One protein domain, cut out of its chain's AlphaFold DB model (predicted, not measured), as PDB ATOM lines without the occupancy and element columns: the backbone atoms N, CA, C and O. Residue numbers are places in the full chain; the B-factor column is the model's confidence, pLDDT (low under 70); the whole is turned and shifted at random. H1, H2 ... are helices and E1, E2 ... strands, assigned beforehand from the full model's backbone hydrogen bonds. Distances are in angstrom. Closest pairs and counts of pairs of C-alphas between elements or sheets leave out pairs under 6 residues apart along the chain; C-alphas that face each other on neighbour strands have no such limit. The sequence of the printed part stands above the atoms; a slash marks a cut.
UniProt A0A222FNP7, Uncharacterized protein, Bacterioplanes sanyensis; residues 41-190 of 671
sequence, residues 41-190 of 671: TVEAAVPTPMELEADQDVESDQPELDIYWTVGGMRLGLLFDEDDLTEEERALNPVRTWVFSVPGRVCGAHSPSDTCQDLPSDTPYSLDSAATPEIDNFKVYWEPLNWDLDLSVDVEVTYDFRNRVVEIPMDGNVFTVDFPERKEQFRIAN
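What this domain is: This is residues 41 to 190 of the 671 residues of an uncharacterized protein of Bacterioplanes sanyensis (UniProt A0A222FNP7). Two twisted sheets, E2 E1 E5 E9 E7 E8 and E3 E4 E13 E10 E6, lie partly face to face as a sandwich and are joined at one edge, where E2 runs on into E3. From one end the hairpin E11 and E12 reaches out beyond the sheets, and the small helix H1 is on neither sheet. The printed part has 150 residues, with five strands, one helix, then eight strands; the first sheet is antiparallel, the second mixed. The class is mostly strand, with under half of the residues in named elements. The whole is only just compact, close to loose, with a radius of gyration of the C-alphas of 17.4 A and spans of 61 by 42 by 29 A.

How they stand to each other: Begin at E1, residues 41 to 44, a hairpin with E2, residues 50 to 52: N 52 and O 42 are 2.7 A apart. On its other side E1 has E5, residues 76 to 80, at 164 degrees, with N 43 to O 77 at 2.8 A. Next come E9, residues 139 to 144, with N 78 to O 140 at 2.8 A; E7, residues 104 to 107, with N 105 to O 143 at 2.8 A; and the edge strand E8, residues 116 to 119, with N 106 to O 117 at 2.9 A. E2 runs on at 14 degrees into E3, residues 54 to 56, a hairpin with E4, residues 66 to 69, where N 67 and O 55 are 2.8 A apart. E4 is parallel to E13, residues 182 to 189, with N 187 to O 66 at 2.8 A. Then follow E10, residues 152 to 160, with N 155 to O 186 at 2.8 A, and the edge strand E6, residues 95 to 100, with N 99 to O 156 at 2.8 A. The sheets' facing parts are 9.6 A apart centre to centre, and their strands stand at 24 degrees. E11, residues 165 to 170, pairs with E12, residues 173 to 178, N 168 to O 175 at 2.9 A. In H1, residues 87 to 91, every O i to N i+4 pair is within hydrogen-bond range.

Where its parts are: Find C-alpha 41 at (-29.882, 3.238, 43.485), where E1 begins. E10, 25.9 A long, starts at C-alpha 152, (-30.684, 14.761, 57.469). E13, 23.3 A long, ends at C-alpha 189, (-33.725, 12.769, 54.964).

The domain as a whole: The two C-alphas farthest apart, Leu 149 and Gly 172, are 60.9 A apart. The printed part has no cut, and the link from E8 to E9 is long. Look for pLDDT under 70 in 43 residues, among them 127 to 138 and 162 to 177.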
ATOM      1  N   THR A  41     -28.616   3.783  42.997       83.50
ATOM      2  CA  THR A  41     -29.882   3.238  43.485       83.50
ATOM      3  C   THR A  41     -29.879   3.186  45.011       83.50
ATOM      4  O   THR A  41     -28.978   2.624  45.643       83.50
ATOM      5  N   VAL A  42     -30.926   3.723  45.633       84.56
ATOM      6  CA  VAL A  42     -31.156   3.608  47.079       84.56
ATOM      7  C   VAL A  42     -32.362   2.708  47.309       84.56
ATOM      8  O   VAL A  42     -33.423   2.944  46.753       84.56
ATOM      9  N   GLU A  43     -32.229   1.678  48.143       88.38
ATOM     10  CA  GLU A  43     -33.302   0.720  48.433       88.38
ATOM     11  C   GLU A  43     -33.627   0.673  49.931       88.38
ATOM     12  O   GLU A  43     -32.734   0.512  50.761       88.38
ATOM     13  N   ALA A  44     -34.904   0.712  50.310       84.69
ATOM     14  CA  ALA A  44     -35.337   0.515  51.692       84.69
ATOM     15  C   ALA A  44     -35.470  -0.963  52.088       84.69
ATOM     16  O   ALA A  44     -35.940  -1.814  51.320       84.69
ATOM     17  N   ALA A  45     -35.125  -1.258  53.348       78.31
ATOM     18  CA  ALA A  45     -35.146  -2.603  53.905       78.31
ATOM     19  C   ALA A  45     -36.500  -3.113  54.384       78.31
ATOM     20  O   ALA A  45     -36.730  -3.365  55.566       78.31
ATOM     21  N   VAL A  46     -37.378  -3.358  53.416       79.81
ATOM     22  CA  VAL A  46     -38.672  -4.017  53.619       79.81
ATOM     23  C   VAL A  46     -38.672  -5.432  53.002       79.81
ATOM     24  O   VAL A  46     -37.772  -5.753  52.223       79.81
ATOM     25  N   PRO A  47     -39.647  -6.312  53.327       77.81
ATOM     26  CA  PRO A  47     -39.697  -7.699  52.834       77.81
ATOM     27  C   PRO A  47     -39.544  -7.875  51.318       77.81
ATOM     28  O   PRO A  47     -39.099  -8.915  50.840       77.81
ATOM     29  N   THR A  48     -39.938  -6.867  50.549       76.19
ATOM     30  CA  THR A  48     -39.630  -6.750  49.124       76.19
ATOM     31  C   THR A  48     -38.883  -5.434  48.963       76.19
ATOM     32  O   THR A  48     -39.553  -4.415  49.111       76.19
ATOM     33  N   PRO A  49     -37.552  -5.440  48.737       77.44
ATOM     34  CA  PRO A  49     -36.770  -4.212  48.626       77.44
ATOM     35  C   PRO A  49     -37.470  -3.189  47.734       77.44
ATOM     36  O   PRO A  49     -38.018  -3.545  46.687       77.44
ATOM     37  N   MET A  50     -37.525  -1.954  48.215       82.12
ATOM     38  CA  MET A  50     -38.228  -0.856  47.564       82.12
ATOM     39  C   MET A  50     -37.202   0.195  47.186       82.12
ATOM     40  O   MET A  50     -36.547   0.734  48.073       82.12
ATOM     41  N   GLU A  51     -37.071   0.466  45.896       85.00
ATOM     42  CA  GLU A  51     -36.256   1.564  45.392       85.00
ATOM     43  C   GLU A  51     -36.849   2.910  45.829       85.00
ATOM     44  O   GLU A  51     -38.071   3.092  45.831       85.00
ATOM     45  N   LEU A  52     -35.980   3.815  46.269       84.88
ATOM     46  CA  LEU A  52     -36.318   5.174  46.654       84.88
ATOM     47  C   LEU A  52     -36.044   6.099  45.479       84.88
ATOM     48  O   LEU A  52     -34.952   6.094  44.917       84.88
ATOM     49  N   GLU A  53     -37.033   6.914  45.152       85.25
ATOM     50  CA  GLU A  53     -36.929   7.939  44.127       85.25
ATOM     51  C   GLU A  53     -36.313   9.200  44.741       85.25
ATOM     52  O   GLU A  53     -36.646   9.592  45.865       85.25
ATOM     53  N   ALA A  54     -35.382   9.809  44.007       83.56
ATOM     54  CA  ALA A  54     -34.754  11.058  44.399       83.56
ATOM     55  C   ALA A  54     -35.669  12.248  44.085       83.56
ATOM     56  O   ALA A  54     -36.119  12.419  42.950       83.56
ATOM     57  N   ASP A  55     -35.871  13.111  45.076       82.00
ATOM     58  CA  ASP A  55     -36.392  14.460  44.882       82.00
ATOM     59  C   ASP A  55     -35.221  15.441  44.737       82.00
ATOM     60  O   ASP A  55     -34.208  15.320  45.427       82.00
ATOM     61  N   GLN A  56     -35.361  16.465  43.894       74.19
ATOM     62  CA  GLN A  56     -34.337  17.509  43.782       74.19
ATOM     63  C   GLN A  56     -34.486  18.565  44.883       74.19
ATOM     64  O   GLN A  56     -35.573  19.116  45.080       74.19
ATOM     65  N   ASP A  57     -33.383  18.905  45.559       62.62
ATOM     66  CA  ASP A  57     -33.339  20.054  46.467       62.62
ATOM     67  C   ASP A  57     -33.391  21.371  45.669       62.62
ATOM     68  O   ASP A  57     -32.440  21.741  44.980       62.62
ATOM     69  N   VAL A  58     -34.516  22.091  45.742       53.62
ATOM     70  CA  VAL A  58     -34.718  23.370  45.029       53.62
ATOM     71  C   VAL A  58     -34.336  24.581  45.909       53.62
ATOM     72  O   VAL A  58     -34.382  25.728  45.447       53.62
ATOM     73  N   GLU A  59     -33.932  24.389  47.176       47.16
ATOM     74  CA  GLU A  59     -33.615  25.495  48.096       47.16
ATOM     75  C   GLU A  59     -32.142  25.984  48.044       47.16
ATOM     76  O   GLU A  59     -31.314  25.701  48.900       47.16
ATOM     77  N   SER A  60     -31.892  26.928  47.124       48.69
ATOM     78  CA  SER A  60     -30.885  28.022  47.163       48.69
ATOM     79  C   SER A  60     -29.371  27.723  47.048       48.69
ATOM     80  O   SER A  60     -28.814  26.923  47.786       48.69
ATOM     81  N   ASP A  61     -28.700  28.507  46.180       45.97
ATOM     82  CA  ASP A  61     -27.257  28.851  46.049       45.97
ATOM     83  C   ASP A  61     -26.161  27.753  46.182       45.97
ATOM     84  O   ASP A  61     -24.976  28.053  46.004       45.97
ATOM     85  N   GLN A  62     -26.517  26.499  46.447       53.03
ATOM     86  CA  GLN A  62     -25.664  25.307  46.502       53.03
ATOM     87  C   GLN A  62     -25.875  24.452  45.232       53.03
ATOM     88  O   GLN A  62     -26.870  24.652  44.533       53.03
ATOM     89  N   PRO A  63     -24.944  23.546  44.871       56.81
ATOM     90  CA  PRO A  63     -25.206  22.562  43.819       56.81
ATOM     91  C   PRO A  63     -26.466  21.744  44.153       56.81
ATOM     92  O   PRO A  63     -26.660  21.382  45.311       56.81
ATOM     93  N   GLU A  64     -27.306  21.493  43.144       69.81
ATOM     94  CA  GLU A  64     -28.501  20.643  43.247       69.81
ATOM     95  C   GLU A  64     -28.077  19.262  43.776       69.81
ATOM     96  O   GLU A  64     -27.237  18.600  43.163       69.81
ATOM     97  N   LEU A  65     -28.591  18.872  44.946       78.75
ATOM     98  CA  LEU A  65     -28.356  17.562  45.557       78.75
ATOM     99  C   LEU A  65     -29.641  16.742  45.486       78.75
ATOM    100  O   LEU A  65     -30.724  17.251  45.787       78.75
ATOM    101  N   ASP A  66     -29.494  15.465  45.151       87.19
ATOM    102  CA  ASP A  66     -30.580  14.494  45.223       87.19
ATOM    103  C   ASP A  66     -30.911  14.186  46.687       87.19
ATOM    104  O   ASP A  66     -30.020  13.912  47.498       87.19
ATOM    105  N   ILE A  67     -32.197  14.241  47.034       89.44
ATOM    106  CA  ILE A  67     -32.728  13.911  48.356       89.44
ATOM    107  C   ILE A  67     -33.555  12.632  48.258       89.44
ATOM    108  O   ILE A  67     -34.578  12.585  47.581       89.44
ATOM    109  N   TYR A  68     -33.168  11.621  49.026       91.06
ATOM    110  CA  TYR A  68     -33.932  10.394  49.212       91.06
ATOM    111  C   TYR A  68     -34.685  10.456  50.543       91.06
ATOM    112  O   TYR A  68     -34.083  10.430  51.623       91.06
ATOM    113  N   TRP A  69     -36.015  10.537  50.471       91.31
ATOM    114  CA  TRP A  69     -36.869  10.528  51.657       91.31
ATOM    115  C   TRP A  69     -37.053   9.111  52.203       91.31
ATOM    116  O   TRP A  69     -37.367   8.178  51.462       91.31
ATOM    117  N   THR A  70     -36.903   8.952  53.518       91.12
ATOM    118  CA  THR A  70     -37.104   7.678  54.220       91.12
ATOM    119  C   THR A  70     -38.085   7.813  55.389       91.12
ATOM    120  O   THR A  70     -38.620   8.888  55.665       91.12
ATOM    121  N   VAL A  71     -38.385   6.690  56.049       90.25
ATOM    122  CA  VAL A  71     -39.227   6.632  57.249       90.25
ATOM    123  C   VAL A  71     -38.364   6.242  58.445       90.25
ATOM    124  O   VAL A  71     -38.044   5.069  58.650       90.25
ATOM    125  N   GLY A  72     -38.009   7.232  59.265       83.69
ATOM    126  CA  GLY A  72     -37.270   7.009  60.507       83.69
ATOM    127  C   GLY A  72     -35.835   6.547  60.250       83.69
ATOM    128  O   GLY A  72     -35.114   7.144  59.456       83.69
ATOM    129  N   GLY A  73     -35.403   5.501  60.950       80.69
ATOM    130  CA  GLY A  73     -34.066   4.920  60.835       80.69
ATOM    131  C   GLY A  73     -34.039   3.572  60.125       80.69
ATOM    132  O   GLY A  73     -33.265   2.695  60.503       80.69
ATOM    133  N   MET A  74     -34.919   3.384  59.137       84.25
ATOM    134  CA  MET A  74     -34.920   2.202  58.276       84.25
ATOM    135  C   MET A  74     -33.520   1.955  57.695       84.25
ATOM    136  O   MET A  74     -32.860   2.882  57.226       84.25
ATOM    137  N   ARG A  75     -33.094   0.689  57.662       88.06
ATOM    138  CA  ARG A  75     -31.889   0.293  56.932       88.06
ATOM    139  C   ARG A  75     -32.072   0.507  55.435       88.06
ATOM    140  O   ARG A  75     -33.090   0.114  54.866       88.06
ATOM    141  N   LEU A  76     -31.056   1.080  54.807       89.56
ATOM    142  CA  LEU A  76     -31.006   1.349  53.379       89.56
ATOM    143  C   LEU A  76     -29.874   0.548  52.739       89.56
ATOM    144  O   LEU A  76     -28.778   0.460  53.289       89.56
ATOM    145  N   GLY A  77     -30.143  -0.041  51.581       89.19
ATOM    146  CA  GLY A  77     -29.131  -0.536  50.663       89.19
ATOM    147  C   GLY A  77     -28.755   0.582  49.702       89.19
ATOM    148  O   GLY A  77     -29.600   1.038  48.942       89.19
ATOM    149  N   LEU A  78     -27.503   1.016  49.735       87.50
ATOM    150  CA  LEU A  78     -26.948   1.966  48.781       87.50
ATOM    151  C   LEU A  78     -26.200   1.148  47.734       87.50
ATOM    152  O   LEU A  78     -25.204   0.491  48.057       87.50
ATOM    153  N   LEU A  79     -26.741   1.123  46.523       82.06
ATOM    154  CA  LEU A  79     -26.256   0.342  45.398       82.06
ATOM    155  C   LEU A  79     -25.772   1.296  44.315       82.06
ATOM    156  O   LEU A  79     -26.488   2.192  43.891       82.06
ATOM    157  N   PHE A  80     -24.555   1.072  43.855       75.88
ATOM    158  CA  PHE A  80     -24.045   1.729  42.666       75.88
ATOM    159  C   PHE A  80     -24.177   0.779  41.476       75.88
ATOM    160  O   PHE A  80     -23.760  -0.377  41.602       75.88
ATOM    161  N   ASP A  81     -24.729   1.228  40.349       71.88
ATOM    162  CA  ASP A  81     -24.852   0.371  39.171       71.88
ATOM    163  C   ASP A  81     -23.470   0.129  38.528       71.88
ATOM    164  O   ASP A  81     -22.699   1.048  38.246       71.88
ATOM    165  N   GLU A  82     -23.121  -1.141  38.303       67.25
ATOM    166  CA  GLU A  82     -21.900  -1.507  37.576       67.25
ATOM    167  C   GLU A  82     -21.900  -0.979  36.139       67.25
ATOM    168  O   GLU A  82     -20.826  -0.772  35.559       67.25
ATOM    169  N   ASP A  83     -23.082  -0.805  35.551       68.38
ATOM    170  CA  ASP A  83     -23.242  -0.371  34.170       68.38
ATOM    171  C   ASP A  83     -22.963   1.124  33.965       68.38
ATOM    172  O   ASP A  83     -22.641   1.520  32.839       68.38
ATOM    173  N   ASP A  84     -22.916   1.909  35.044       70.50
ATOM    174  CA  ASP A  84     -22.482   3.312  35.023       70.50
ATOM    175  C   ASP A  84     -20.970   3.479  34.874       70.50
ATOM    176  O   ASP A  84     -20.470   4.575  34.594       70.50
ATOM    177  N   LEU A  85     -20.217   2.392  35.058       72.94
ATOM    178  CA  LEU A  85     -18.790   2.368  34.793       72.94
ATOM    179  C   LEU A  85     -18.525   1.962  33.347       72.94
ATOM    180  O   LEU A  85     -19.001   0.937  32.833       72.94
ATOM    181  N   THR A  86     -17.627   2.716  32.721       75.75
ATOM    182  CA  THR A  86     -17.006   2.299  31.465       75.75
ATOM    183  C   THR A  86     -16.294   0.952  31.632       75.75
ATOM    184  O   THR A  86     -15.936   0.529  32.737       75.75
ATOM    185  N   GLU A  87     -16.087   0.236  30.524       72.94
ATOM    186  CA  GLU A  87     -15.382  -1.055  30.536       72.94
ATOM    187  C   GLU A  87     -13.972  -0.905  31.143       72.94
ATOM    188  O   GLU A  87     -13.507  -1.767  31.894       72.94
ATOM    189  N   GLU A  88     -13.323   0.233  30.892       75.25
ATOM    190  CA  GLU A  88     -12.017   0.591  31.438       75.25
ATOM    191  C   GLU A  88     -12.055   0.872  32.948       75.25
ATOM    192  O   GLU A  88     -11.187   0.397  33.681       75.25
ATOM    193  N   GLU A  89     -13.064   1.597  33.435       75.56
ATOM    194  CA  GLU A  89     -13.249   1.878  34.865       75.56
ATOM    195  C   GLU A  89     -13.559   0.607  35.661       75.56
ATOM    196  O   GLU A  89     -12.992   0.399  36.738       75.56
ATOM    197  N   ARG A  90     -14.382  -0.298  35.110       74.62
ATOM    198  CA  ARG A  90     -14.621  -1.622  35.712       74.62
ATOM    199  C   ARG A  90     -13.338  -2.432  35.816       74.62
ATOM    200  O   ARG A  90     -13.080  -3.048  36.852       74.62
ATOM    201  N   ALA A  91     -12.497  -2.397  34.782       72.38
ATOM    202  CA  ALA A  91     -11.220  -3.108  34.774       72.38
ATOM    203  C   ALA A  91     -10.237  -2.611  35.855       72.38
ATOM    204  O   ALA A  91      -9.345  -3.363  36.259       72.38
ATOM    205  N   LEU A  92     -10.406  -1.380  36.351       73.50
ATOM    206  CA  LEU A  92      -9.588  -0.791  37.416       73.50
ATOM    207  C   LEU A  92     -10.022  -1.185  38.835       73.50
ATOM    208  O   LEU A  92      -9.286  -0.903  39.782       73.50
ATOM    209  N   ASN A  93     -11.161  -1.869  38.990       71.75
ATOM    210  CA  ASN A  93     -11.694  -2.337  40.274       71.75
ATOM    211  C   ASN A  93     -11.652  -1.241  41.369       71.75
ATOM    212  O   ASN A  93     -10.884  -1.362  42.336       71.75
ATOM    213  N   PRO A  94     -12.412  -0.138  41.198       75.06
ATOM    214  CA  PRO A  94     -12.322   1.034  42.061       75.06
ATOM    215  C   PRO A  94     -12.641   0.715  43.522       75.06
ATOM    216  O   PRO A  94     -13.572  -0.034  43.836       75.06
ATOM    217  N   VAL A  95     -11.893   1.345  44.431       77.62
ATOM    218  CA  VAL A  95     -12.254   1.378  45.853       77.62
ATOM    219  C   VAL A  95     -13.326   2.408  46.048       77.62
ATOM    220  O   VAL A  95     -13.183   3.543  45.606       77.62
ATOM    221  N   ARG A  96     -14.350   2.022  46.791       79.50
ATOM    222  CA  ARG A  96     -15.370   2.945  47.251       79.50
ATOM    223  C   ARG A  96     -15.139   3.288  48.697       79.50
ATOM    224  O   ARG A  96     -14.876   2.413  49.524       79.50
ATOM    225  N   THR A  97     -15.228   4.574  48.968       86.38
ATOM    226  CA  THR A  97     -15.138   5.116  50.311       86.38
ATOM    227  C   THR A  97     -16.385   5.933  50.567       86.38
ATOM    228  O   THR A  97     -16.615   6.929  49.889       86.38
ATOM    229  N   TRP A  98     -17.174   5.482  51.530       88.31
ATOM    230  CA  TRP A  98     -18.416   6.102  51.956       88.31
ATOM    231  C   TRP A  98     -18.155   6.982  53.170       88.31
ATOM    232  O   TRP A  98     -17.428   6.584  54.085       88.31
ATOM    233  N   VAL A  99     -18.756   8.164  53.189       92.12
ATOM    234  CA  VAL A  99     -18.720   9.092  54.317       92.12
ATOM    235  C   VAL A  99     -20.142   9.553  54.597       92.12
ATOM    236  O   VAL A  99     -20.835  10.010  53.694       92.12
ATOM    237  N   PHE A 100     -20.557   9.442  55.856       93.94
ATOM    238  CA  PHE A 100     -21.876   9.854  56.328       93.94
ATOM    239  C   PHE A 100     -21.704  10.984  57.337       93.94
ATOM    240  O   PHE A 100     -20.944  10.844  58.297       93.94
ATOM    241  N   SER A 101     -22.419  12.089  57.147       94.31
ATOM    242  CA  SER A 101     -22.361  13.261  58.039       94.31
ATOM    243  C   SER A 101     -22.954  13.027  59.436       94.31
ATOM    244  O   SER A 101     -22.716  13.812  60.355       94.31
ATOM    245  N   VAL A 102     -23.688  11.928  59.640       93.12
ATOM    246  CA  VAL A 102     -24.250  11.531  60.941       93.12
ATOM    247  C   VAL A 102     -23.734  10.154  61.362       93.12
ATOM    248  O   VAL A 102     -23.397   9.334  60.504       93.12
ATOM    249  N   PRO A 103     -23.668   9.859  62.674       93.12
ATOM    250  CA  PRO A 103     -23.297   8.529  63.125       93.12
ATOM    251  C   PRO A 103     -24.380   7.505  62.763       93.12
ATOM    252  O   PRO A 103     -25.579   7.758  62.896       93.12
ATOM    253  N   GLY A 104     -23.947   6.319  62.359       92.69
ATOM    254  CA  GLY A 104     -24.831   5.229  61.968       92.69
ATOM    255  C   GLY A 104     -24.171   3.877  62.165       92.69
ATOM    256  O   GLY A 104     -23.190   3.736  62.898       92.69
ATOM    257  N   ARG A 105     -24.706   2.874  61.486       90.88
ATOM    258  CA  ARG A 105     -24.149   1.531  61.419       90.88
ATOM    259  C   ARG A 105     -24.046   1.099  59.979       90.88
ATOM    260  O   ARG A 105     -24.974   1.299  59.205       90.88
ATOM    261  N   VAL A 106     -22.932   0.459  59.651       88.81
ATOM    262  CA  VAL A 106     -22.778  -0.245  58.382       88.81
ATOM    263  C   VAL A 106     -22.905  -1.736  58.632       88.81
ATOM    264  O   VAL A 106     -22.269  -2.276  59.539       88.81
ATOM    265  N   CYS A 107     -23.733  -2.401  57.841       83.44
ATOM    266  CA  CYS A 107     -24.077  -3.804  58.014       83.44
ATOM    267  C   CYS A 107     -23.622  -4.625  56.805       83.44
ATOM    268  O   CYS A 107     -23.600  -4.145  55.672       83.44
ATOM    269  N   GLY A 108     -23.246  -5.882  57.055       74.56
ATOM    270  CA  GLY A 108     -22.781  -6.789  55.999       74.56
ATOM    271  C   GLY A 108     -23.881  -7.226  55.031       74.56
ATOM    272  O   GLY A 108     -23.585  -7.621  53.907       74.56
ATOM    273  N   ALA A 109     -25.142  -7.146  55.453       75.12
ATOM    274  CA  ALA A 109     -26.290  -7.452  54.625       75.12
ATOM    275  C   ALA A 109     -27.534  -6.662  55.073       75.12
ATOM    276  O   ALA A 109     -27.533  -5.860  56.017       75.12
ATOM    277  N   HIS A 110     -28.610  -6.878  54.325       73.44
ATOM    278  CA  HIS A 110     -29.914  -6.246  54.492       73.44
ATOM    279  C   HIS A 110     -30.627  -6.611  55.804       73.44
ATOM    280  O   HIS A 110     -31.669  -6.044  56.120       73.44
ATOM    281  N   SER A 111     -30.121  -7.587  56.564       67.19
ATOM    282  CA  SER A 111     -30.859  -8.253  57.634       67.19
ATOM    283  C   SER A 111     -30.565  -7.657  59.019       67.19
ATOM    284  O   SER A 111     -29.400  -7.648  59.412       67.19
ATOM    285  N   PRO A 112     -31.542  -7.179  59.827       61.19
ATOM    286  CA  PRO A 112     -31.291  -6.725  61.199       61.19
ATOM    287  C   PRO A 112     -30.536  -7.697  62.108       61.19
ATOM    288  O   PRO A 112     -29.928  -7.250  63.075       61.19
ATOM    289  N   SER A 113     -30.516  -8.997  61.798       61.16
ATOM    290  CA  SER A 113     -29.707  -9.996  62.515       61.16
ATOM    291  C   SER A 113     -28.207  -9.993  62.173       61.16
ATOM    292  O   SER A 113     -27.433 -10.708  62.815       61.16
ATOM    293  N   ASP A 114     -27.780  -9.207  61.184       69.62
ATOM    294  CA  ASP A 114     -26.394  -9.162  60.731       69.62
ATOM    295  C   ASP A 114     -25.478  -8.422  61.706       69.62
ATOM    296  O   ASP A 114     -25.867  -7.497  62.422       69.62
ATOM    297  N   THR A 115     -24.197  -8.791  61.683       76.44
ATOM    298  CA  THR A 115     -23.167  -8.027  62.380       76.44
ATOM    299  C   THR A 115     -23.011  -6.667  61.715       76.44
ATOM    300  O   THR A 115     -22.464  -6.563  60.614       76.44
ATOM    301  N   CYS A 116     -23.475  -5.635  62.404       84.50
ATOM    302  CA  CYS A 116     -23.241  -4.254  62.034       84.50
ATOM    303  C   CYS A 116     -22.056  -3.679  62.811       84.50
ATOM    304  O   CYS A 116     -21.776  -4.069  63.947       84.50
ATOM    305  N   GLN A 117     -21.369  -2.729  62.191       88.12
ATOM    306  CA  GLN A 117     -20.304  -1.958  62.802       88.12
ATOM    307  C   GLN A 117     -20.775  -0.517  62.971       88.12
ATOM    308  O   GLN A 117     -21.178   0.116  61.994       88.12
ATOM    309  N   ASP A 118     -20.688   0.006  64.196       92.00
ATOM    310  CA  ASP A 118     -20.913   1.428  64.449       92.00
ATOM    311  C   ASP A 118     -19.905   2.260  63.642       92.00
ATOM    312  O   ASP A 118     -18.691   2.026  63.684       92.00
ATOM    313  N   LEU A 119     -20.422   3.251  62.924       91.38
ATOM    314  CA  LEU A 119     -19.661   4.193  62.123       91.38
ATOM    315  C   LEU A 119     -19.890   5.603  62.685       91.38
ATOM    316  O   LEU A 119     -21.008   6.118  62.597       91.38
ATOM    317  N   PRO A 120     -18.870   6.240  63.292       93.94
ATOM    318  CA  PRO A 120     -18.975   7.633  63.708       93.94
ATOM    319  C   PRO A 120     -19.199   8.554  62.503       93.94
ATOM    320  O   PRO A 120     -18.802   8.221  61.386       93.94
ATOM    321  N   SER A 121     -19.772   9.736  62.743       93.38
ATOM    322  CA  SER A 121     -19.929  10.746  61.691       93.38
ATOM    323  C   SER A 121     -18.589  11.092  61.045       93.38
ATOM    324  O   SER A 121     -17.533  11.037  61.688       93.38
ATOM    325  N   ASP A 122     -18.642  11.437  59.763       94.31
ATOM    326  CA  ASP A 122     -17.518  11.893  58.944       94.31
ATOM    327  C   ASP A 122     -16.332  10.914  58.906       94.31
ATOM    328  O   ASP A 122     -15.198  11.288  58.595       94.31
ATOM    329  N   THR A 123     -16.571   9.644  59.248       92.25
ATOM    330  CA  THR A 123     -15.547   8.601  59.253       92.25
ATOM    331  C   THR A 123     -15.605   7.821  57.939       92.25
ATOM    332  O   THR A 123     -16.635   7.211  57.653       92.25
ATOM    333  N   PRO A 124     -14.515   7.791  57.150       89.50
ATOM    334  CA  PRO A 124     -14.469   7.028  55.909       89.50
ATOM    335  C   PRO A 124     -14.634   5.523  56.146       89.50
ATOM    336  O   PRO A 124     -13.915   4.935  56.958       89.50
ATOM    337  N   TYR A 125     -15.538   4.897  55.396       87.31
ATOM    338  CA  TYR A 125     -15.755   3.453  55.376       87.31
ATOM    339  C   TYR A 125     -15.506   2.886  53.977       87.31
ATOM    340  O   TYR A 125     -16.119   3.328  53.006       87.31
ATOM    341  N   SER A 126     -14.638   1.879  53.868       80.06
ATOM    342  CA  SER A 126     -14.320   1.222  52.595       80.06
ATOM    343  C   SER A 126     -14.459  -0.292  52.720       80.06
ATOM    344  O   SER A 126     -13.914  -0.900  53.643       80.06
ATOM    345  N   LEU A 127     -15.136  -0.911  51.753       69.12
ATOM    346  CA  LEU A 127     -15.144  -2.363  51.580       69.12
ATOM    347  C   LEU A 127     -13.830  -2.763  50.897       69.12
ATOM    348  O   LEU A 127     -13.654  -2.553  49.697       69.12
ATOM    349  N   ASP A 128     -12.863  -3.281  51.656       59.16
ATOM    350  CA  ASP A 128     -11.608  -3.746  51.060       59.16
ATOM    351  C   ASP A 128     -11.833  -5.129  50.422       59.16
ATOM    352  O   ASP A 128     -12.064  -6.127  51.107       59.16
ATOM    353  N   SER A 129     -11.772  -5.177  49.089       48.47
ATOM    354  CA  SER A 129     -12.148  -6.287  48.192       48.47
ATOM    355  C   SER A 129     -11.352  -7.596  48.352       48.47
ATOM    356  O   SER A 129     -11.452  -8.504  47.528       48.47
ATOM    357  N   ALA A 130     -10.540  -7.728  49.403       40.78
ATOM    358  CA  ALA A 130      -9.596  -8.826  49.578       40.78
ATOM    359  C   ALA A 130     -10.109 -10.003  50.434       40.78
ATOM    360  O   ALA A 130      -9.425 -11.026  50.490       40.78
ATOM    361  N   ALA A 131     -11.262  -9.897  51.109       39.03
ATOM    362  CA  ALA A 131     -11.642 -10.867  52.150       39.03
ATOM    363  C   ALA A 131     -12.830 -11.797  51.834       39.03
ATOM    364  O   ALA A 131     -12.894 -12.878  52.420       39.03
ATOM    365  N   THR A 132     -13.734 -11.460  50.911       37.31
ATOM    366  CA  THR A 132     -14.944 -12.272  50.660       37.31
ATOM    367  C   THR A 132     -15.390 -12.180  49.195       37.31
ATOM    368  O   THR A 132     -15.812 -11.106  48.779       37.31
ATOM    369  N   PRO A 133     -15.349 -13.276  48.409       38.03
ATOM    370  CA  PRO A 133     -15.746 -13.276  46.996       38.03
ATOM    371  C   PRO A 133     -17.266 -13.190  46.741       38.03
ATOM    372  O   PRO A 133     -17.680 -13.325  45.596       38.03
ATOM    373  N   GLU A 134     -18.089 -13.023  47.780       41.59
ATOM    374  CA  GLU A 134     -19.564 -13.074  47.701       41.59
ATOM    375  C   GLU A 134     -20.265 -11.771  48.113       41.59
ATOM    376  O   GLU A 134     -21.489 -11.705  48.043       41.59
ATOM    377  N   ILE A 135     -19.534 -10.733  48.532       47.34
ATOM    378  CA  ILE A 135     -20.140  -9.412  48.738       47.34
ATOM    379  C   ILE A 135     -20.017  -8.675  47.411       47.34
ATOM    380  O   ILE A 135     -18.897  -8.411  46.969       47.34
ATOM    381  N   ASP A 136     -21.151  -8.373  46.774       54.12
ATOM    382  CA  ASP A 136     -21.203  -7.424  45.664       54.12
ATOM    383  C   ASP A 136     -20.465  -6.163  46.108       54.12
ATOM    384  O   ASP A 136     -20.924  -5.443  46.995       54.12
ATOM    385  N   ASN A 137     -19.306  -5.882  45.505       58.66
ATOM    386  CA  ASN A 137     -18.482  -4.719  45.859       58.66
ATOM    387  C   ASN A 137     -19.229  -3.381  45.641       58.66
ATOM    388  O   ASN A 137     -18.690  -2.321  45.952       58.66
ATOM    389  N   PHE A 138     -20.449  -3.447  45.097       68.75
ATOM    390  CA  PHE A 138     -21.339  -2.377  44.677       68.75
ATOM    391  C   PHE A 138     -22.423  -1.998  45.674       68.75
ATOM    392  O   PHE A 138     -23.087  -0.991  45.451       68.75
ATOM    393  N   LYS A 139     -22.543  -2.711  46.799       79.19
ATOM    394  CA  LYS A 139     -23.609  -2.460  47.769       79.19
ATOM    395  C   LYS A 139     -23.088  -2.251  49.186       79.19
ATOM    396  O   LYS A 139     -22.293  -3.045  49.688       79.19
ATOM    397  N   VAL A 140     -23.576  -1.211  49.860       85.06
ATOM    398  CA  VAL A 140     -23.401  -1.016  51.307       85.06
ATOM    399  C   VAL A 140     -24.766  -0.907  51.975       85.06
ATOM    400  O   VAL A 140     -25.673  -0.282  51.434       85.06
ATOM    401  N   TYR A 141     -24.926  -1.520  53.147       88.44
ATOM    402  CA  TYR A 141     -26.138  -1.365  53.946       88.44
ATOM    403  C   TYR A 141     -25.865  -0.435  55.113       88.44
ATOM    404  O   TYR A 141     -24.942  -0.686  55.889       88.44
ATOM    405  N   TRP A 142     -26.663   0.618  55.243       90.81
ATOM    406  CA  TRP A 142     -26.494   1.631  56.275       90.81
ATOM    407  C   TRP A 142     -27.815   1.927  56.989       90.81
ATOM    408  O   TRP A 142     -28.873   1.953  56.367       90.81
ATOM    409  N   GLU A 143     -27.753   2.147  58.300       90.88
ATOM    410  CA  GLU A 143     -28.870   2.626  59.122       90.88
ATOM    411  C   GLU A 143     -28.368   3.690  60.117       90.88
ATOM    412  O   GLU A 143     -27.245   3.568  60.622       90.88
ATOM    413  N   PRO A 144     -29.149   4.737  60.430       91.12
ATOM    414  CA  PRO A 144     -28.788   5.681  61.484       91.12
ATOM    415  C   PRO A 144     -28.897   5.022  62.866       91.12
ATOM    416  O   PRO A 144     -29.606   4.034  63.056       91.12
ATOM    417  N   LEU A 145     -28.221   5.590  63.870       87.81
ATOM    418  CA  LEU A 145     -28.304   5.066  65.242       87.81
ATOM    419  C   LEU A 145     -29.679   5.271  65.898       87.81
ATOM    420  O   LEU A 145     -30.034   4.493  66.783       87.81
ATOM    421  N   ASN A 146     -30.423   6.301  65.487       86.88
ATOM    422  CA  ASN A 146     -31.716   6.678  66.057       86.88
ATOM    423  C   ASN A 146     -32.752   6.922  64.949       86.88
ATOM    424  O   ASN A 146     -32.403   7.318  63.834       86.88
ATOM    425  N   TRP A 147     -34.029   6.722  65.277       90.44
ATOM    426  CA  TRP A 147     -35.162   7.063  64.415       90.44
ATOM    427  C   TRP A 147     -35.606   8.506  64.682       90.44
ATOM    428  O   TRP A 147     -36.547   8.750  65.430       90.44
ATOM    429  N   ASP A 148     -34.929   9.465  64.053       89.81
ATOM    430  CA  ASP A 148     -35.177  10.893  64.271       89.81
ATOM    431  C   ASP A 148     -35.994  11.511  63.122       89.81
ATOM    432  O   ASP A 148     -35.683  11.318  61.947       89.81
ATOM    433  N   LEU A 149     -37.039  12.285  63.439       88.38
ATOM    434  CA  LEU A 149     -37.862  12.982  62.430       88.38
ATOM    435  C   LEU A 149     -37.082  14.029  61.626       88.38
ATOM    436  O   LEU A 149     -37.476  14.349  60.510       88.38
ATOM    437  N   ASP A 150     -36.050  14.611  62.229       87.94
ATOM    438  CA  ASP A 150     -35.184  15.641  61.661       87.94
ATOM    439  C   ASP A 150     -33.868  15.061  61.125       87.94
ATOM    440  O   ASP A 150     -32.912  15.802  60.893       87.94
ATOM    441  N   LEU A 151     -33.821  13.740  60.906       91.31
ATOM    442  CA  LEU A 151     -32.702  13.086  60.243       91.31
ATOM    443  C   LEU A 151     -32.437  13.759  58.893       91.31
ATOM    444  O   LEU A 151     -33.313  13.825  58.031       91.31
ATOM    445  N   SER A 152     -31.206  14.222  58.717       92.75
ATOM    446  CA  SER A 152     -30.684  14.761  57.469       92.75
ATOM    447  C   SER A 152     -29.220  14.365  57.374       92.75
ATOM    448  O   SER A 152     -28.414  14.727  58.235       92.75
ATOM    449  N   VAL A 153     -28.900  13.551  56.374       92.25
ATOM    450  CA  VAL A 153     -27.594  12.920  56.216       92.25
ATOM    451  C   VAL A 153     -27.072  13.224  54.836       92.25
ATOM    452  O   VAL A 153     -27.498  12.615  53.861       92.25
ATOM    453  N   ASP A 154     -26.111  14.132  54.765       93.19
ATOM    454  CA  ASP A 154     -25.263  14.259  53.590       93.19
ATOM    455  C   ASP A 154     -24.356  13.021  53.513       93.19
ATOM    456  O   ASP A 154     -23.674  12.677  54.493       93.19
ATOM    457  N   VAL A 155     -24.386  12.349  52.364       91.00
ATOM    458  CA  VAL A 155     -23.570  11.180  52.039       91.00
ATOM    459  C   VAL A 155     -22.636  11.549  50.898       91.00
ATOM    460  O   VAL A 155     -23.072  12.071  49.878       91.00
ATOM    461  N   GLU A 156     -21.347  11.258  51.064       91.25
ATOM    462  CA  GLU A 156     -20.362  11.331  49.986       91.25
ATOM    463  C   GLU A 156     -19.821   9.928  49.712       91.25
ATOM    464  O   GLU A 156     -19.341   9.244  50.623       91.25
ATOM    465  N   VAL A 157     -19.844   9.520  48.446       87.44
ATOM    466  CA  VAL A 157     -19.122   8.338  47.978       87.44
ATOM    467  C   VAL A 157     -17.994   8.774  47.051       87.44
ATOM    468  O   VAL A 157     -18.187   9.515  46.090       87.44
ATOM    469  N   THR A 158     -16.777   8.347  47.383       86.75
ATOM    470  CA  THR A 158     -15.577   8.582  46.573       86.75
ATOM    471  C   THR A 158     -15.137   7.281  45.915       86.75
ATOM    472  O   THR A 158     -14.927   6.278  46.605       86.75
ATOM    473  N   TYR A 159     -14.932   7.328  44.600       81.00
ATOM    474  CA  TYR A 159     -14.403   6.231  43.795       81.00
ATOM    475  C   TYR A 159     -12.924   6.490  43.491       81.00
ATOM    476  O   TYR A 159     -12.577   7.426  42.766       81.00
ATOM    477  N   ASP A 160     -12.045   5.651  44.042       79.88
ATOM    478  CA  ASP A 160     -10.604   5.681  43.772       79.88
ATOM    479  C   ASP A 160     -10.213   4.502  42.875       79.88
ATOM    480  O   ASP A 160     -10.169   3.340  43.297       79.88
ATOM    481  N   PHE A 161      -9.926   4.805  41.612       76.56
ATOM    482  CA  PHE A 161      -9.462   3.838  40.626       76.56
ATOM    483  C   PHE A 161      -8.001   3.458  40.923       76.56
ATOM    484  O   PHE A 161      -7.059   4.206  40.626       76.56
ATOM    485  N   ARG A 162      -7.786   2.287  41.545       63.88
ATOM    486  CA  ARG A 162      -6.433   1.794  41.859       63.88
ATOM    487  C   ARG A 162      -5.662   1.616  40.545       63.88
ATOM    488  O   ARG A 162      -6.122   0.922  39.651       63.88
ATOM    489  N   ASN A 163      -4.454   2.179  40.462       57.44
ATOM    490  CA  ASN A 163      -3.673   2.348  39.224       57.44
ATOM    491  C   ASN A 163      -4.295   3.357  38.252       57.44
ATOM    492  O   ASN A 163      -4.617   3.025  37.116       57.44
ATOM    493  N   ARG A 164      -4.341   4.619  38.695       57.28
ATOM    494  CA  ARG A 164      -4.791   5.799  37.936       57.28
ATOM    495  C   ARG A 164      -4.282   5.889  36.502       57.28
ATOM    496  O   ARG A 164      -4.915   6.541  35.696       57.28
ATOM    497  N   VAL A 165      -3.166   5.232  36.186       59.12
ATOM    498  CA  VAL A 165      -2.553   5.198  34.861       59.12
ATOM    499  C   VAL A 165      -2.772   3.838  34.205       59.12
ATOM    500  O   VAL A 165      -2.106   2.861  34.559       59.12
ATOM    501  N   VAL A 166      -3.637   3.799  33.190       61.69
ATOM    502  CA  VAL A 166      -3.707   2.675  32.247       61.69
ATOM    503  C   VAL A 166      -2.884   3.019  31.013       61.69
ATOM    504  O   VAL A 166      -3.064   4.071  30.397       61.69
ATOM    505  N   GLU A 167      -1.959   2.130  30.658       64.62
ATOM    506  CA  GLU A 167      -1.205   2.200  29.410       64.62
ATOM    507  C   GLU A 167      -2.013   1.533  28.293       64.62
ATOM    508  O   GLU A 167      -2.063   0.306  28.202       64.62
ATOM    509  N   ILE A 168      -2.647   2.331  27.431       63.38
ATOM    510  CA  ILE A 168      -3.400   1.822  26.281       63.38
ATOM    511  C   ILE A 168      -2.475   1.816  25.055       63.38
ATOM    512  O   ILE A 168      -2.060   2.885  24.589       63.38
ATOM    513  N   PRO A 169      -2.118   0.641  24.504       59.12
ATOM    514  CA  PRO A 169      -1.358   0.571  23.267       59.12
ATOM    515  C   PRO A 169      -2.273   0.845  22.065       59.12
ATOM    516  O   PRO A 169      -3.140   0.040  21.734       59.12
ATOM    517  N   MET A 170      -2.039   1.954  21.360       59.28
ATOM    518  CA  MET A 170      -2.692   2.279  20.085       59.28
ATOM    519  C   MET A 170      -1.638   2.598  19.022       59.28
ATOM    520  O   MET A 170      -0.786   3.466  19.212       59.28
ATOM    521  N   ASP A 171      -1.677   1.880  17.895       62.28
ATOM    522  CA  ASP A 171      -0.803   2.090  16.729       62.28
ATOM    523  C   ASP A 171       0.705   2.176  17.048       62.28
ATOM    524  O   ASP A 171       1.451   2.965  16.467       62.28
ATOM    525  N   GLY A 172       1.181   1.344  17.980       60.25
ATOM    526  CA  GLY A 172       2.594   1.294  18.369       60.25
ATOM    527  C   GLY A 172       3.047   2.413  19.313       60.25
ATOM    528  O   GLY A 172       4.237   2.486  19.615       60.25
ATOM    529  N   ASN A 173       2.121   3.243  19.806       54.69
ATOM    530  CA  ASN A 173       2.345   4.203  20.885       54.69
ATOM    531  C   ASN A 173       1.607   3.761  22.155       54.69
ATOM    532  O   ASN A 173       0.552   3.133  22.081       54.69
ATOM    533  N   VAL A 174       2.166   4.103  23.315       64.50
ATOM    534  CA  VAL A 174       1.540   3.900  24.626       64.50
ATOM    535  C   VAL A 174       0.938   5.225  25.074       64.50
ATOM    536  O   VAL A 174       1.655   6.224  25.156       64.50
ATOM    537  N   PHE A 175      -0.364   5.236  25.343       63.47
ATOM    538  CA  PHE A 175      -1.066   6.385  25.907       63.47
ATOM    539  C   PHE A 175      -1.345   6.132  27.385       63.47
ATOM    540  O   PHE A 175      -1.848   5.074  27.745       63.47
ATOM    541  N   THR A 176      -1.006   7.106  28.226       62.59
ATOM    542  CA  THR A 176      -1.338   7.128  29.651       62.59
ATOM    543  C   THR A 176      -2.673   7.839  29.812       62.59
ATOM    544  O   THR A 176      -2.759   9.033  29.517       62.59
ATOM    545  N   VAL A 177      -3.695   7.118  30.262       65.44
ATOM    546  CA  VAL A 177      -4.976   7.707  30.675       65.44
ATOM    547  C   VAL A 177      -4.968   7.807  32.194       65.44
ATOM    548  O   VAL A 177      -4.724   6.794  32.845       65.44
ATOM    549  N   ASP A 178      -5.153   9.024  32.717       70.00
ATOM    550  CA  ASP A 178      -5.309   9.306  34.148       70.00
ATOM    551  C   ASP A 178      -6.804   9.315  34.484       70.00
ATOM    552  O   ASP A 178      -7.538  10.130  33.920       70.00
ATOM    553  N   PHE A 179      -7.255   8.408  35.351       69.69
ATOM    554  CA  PHE A 179      -8.645   8.355  35.813       69.69
ATOM    555  C   PHE A 179      -8.776   9.161  37.116       69.69
ATOM    556  O   PHE A 179      -8.278   8.709  38.155       69.69
ATOM    557  N   PRO A 180      -9.382  10.367  37.086       72.94
ATOM    558  CA  PRO A 180      -9.557  11.176  38.287       72.94
ATOM    559  C   PRO A 180     -10.518  10.501  39.273       72.94
ATOM    560  O   PRO A 180     -11.361   9.694  38.889       72.94
ATOM    561  N   GLU A 181     -10.400  10.861  40.554       75.69
ATOM    562  CA  GLU A 181     -11.394  10.470  41.559       75.69
ATOM    563  C   GLU A 181     -12.777  10.983  41.144       75.69
ATOM    564  O   GLU A 181     -12.939  12.167  40.833       75.69
ATOM    565  N   ARG A 182     -13.765  10.089  41.170       80.25
ATOM    566  CA  ARG A 182     -15.179  10.438  41.015       80.25
ATOM    567  C   ARG A 182     -15.784  10.604  42.404       80.25
ATOM    568  O   ARG A 182     -15.442   9.856  43.323       80.25
ATOM    569  N   LYS A 183     -16.663  11.590  42.556       84.44
ATOM    570  CA  LYS A 183     -17.413  11.832  43.786       84.44
ATOM    571  C   LYS A 183     -18.880  11.999  43.459       84.44
ATOM    572  O   LYS A 183     -19.208  12.756  42.551       84.44
ATOM    573  N   GLU A 184     -19.718  11.350  44.245       84.06
ATOM    574  CA  GLU A 184     -21.160  11.559  44.245       84.06
ATOM    575  C   GLU A 184     -21.588  11.996  45.637       84.06
ATOM    576  O   GLU A 184     -21.049  11.528  46.648       84.06
ATOM    577  N   GLN A 185     -22.525  12.937  45.667       88.62
ATOM    578  CA  GLN A 185     -23.079  13.497  46.884       88.62
ATOM    579  C   GLN A 185     -24.595  13.494  46.770       88.62
ATOM    580  O   GLN A 185     -25.143  13.912  45.755       88.62
ATOM    581  N   PHE A 186     -25.249  13.032  47.823       89.00
ATOM    582  CA  PHE A 186     -26.700  13.013  47.940       89.00
ATOM    583  C   PHE A 186     -27.081  13.125  49.413       89.00
ATOM    584  O   PHE A 186     -26.230  13.029  50.305       89.00
ATOM    585  N   ARG A 187     -28.366  13.328  49.675       91.38
ATOM    586  CA  ARG A 187     -28.910  13.453  51.021       91.38
ATOM    587  C   ARG A 187     -29.945  12.372  51.290       91.38
ATOM    588  O   ARG A 187     -30.811  12.112  50.468       91.38
ATOM    589  N   ILE A 188     -29.893  11.785  52.478       91.50
ATOM    590  CA  ILE A 188     -30.974  10.961  53.026       91.50
ATOM    591  C   ILE A 188     -31.669  11.787  54.101       91.50
ATOM    592  O   ILE A 188     -30.999  12.303  54.998       91.50
ATOM    593  N   ALA A 189     -32.991  11.923  54.030       91.88
ATOM    594  CA  ALA A 189     -33.725  12.769  54.964       91.88
ATOM    595  C   ALA A 189     -35.064  12.174  55.410       91.88
ATOM    596  O   ALA A 189     -35.690  11.385  54.703       91.88
ATOM    597  N   ASN A 190     -35.518  12.611  56.585       92.00
ATOM    598  CA  ASN A 190     -36.869  12.388  57.087       92.00
ATOM    599  C   ASN A 190     -37.680  13.686  57.051       92.00
ATOM    600  O   ASN A 190     -37.153  14.787  57.212       92.00
TER     601      ASN A 190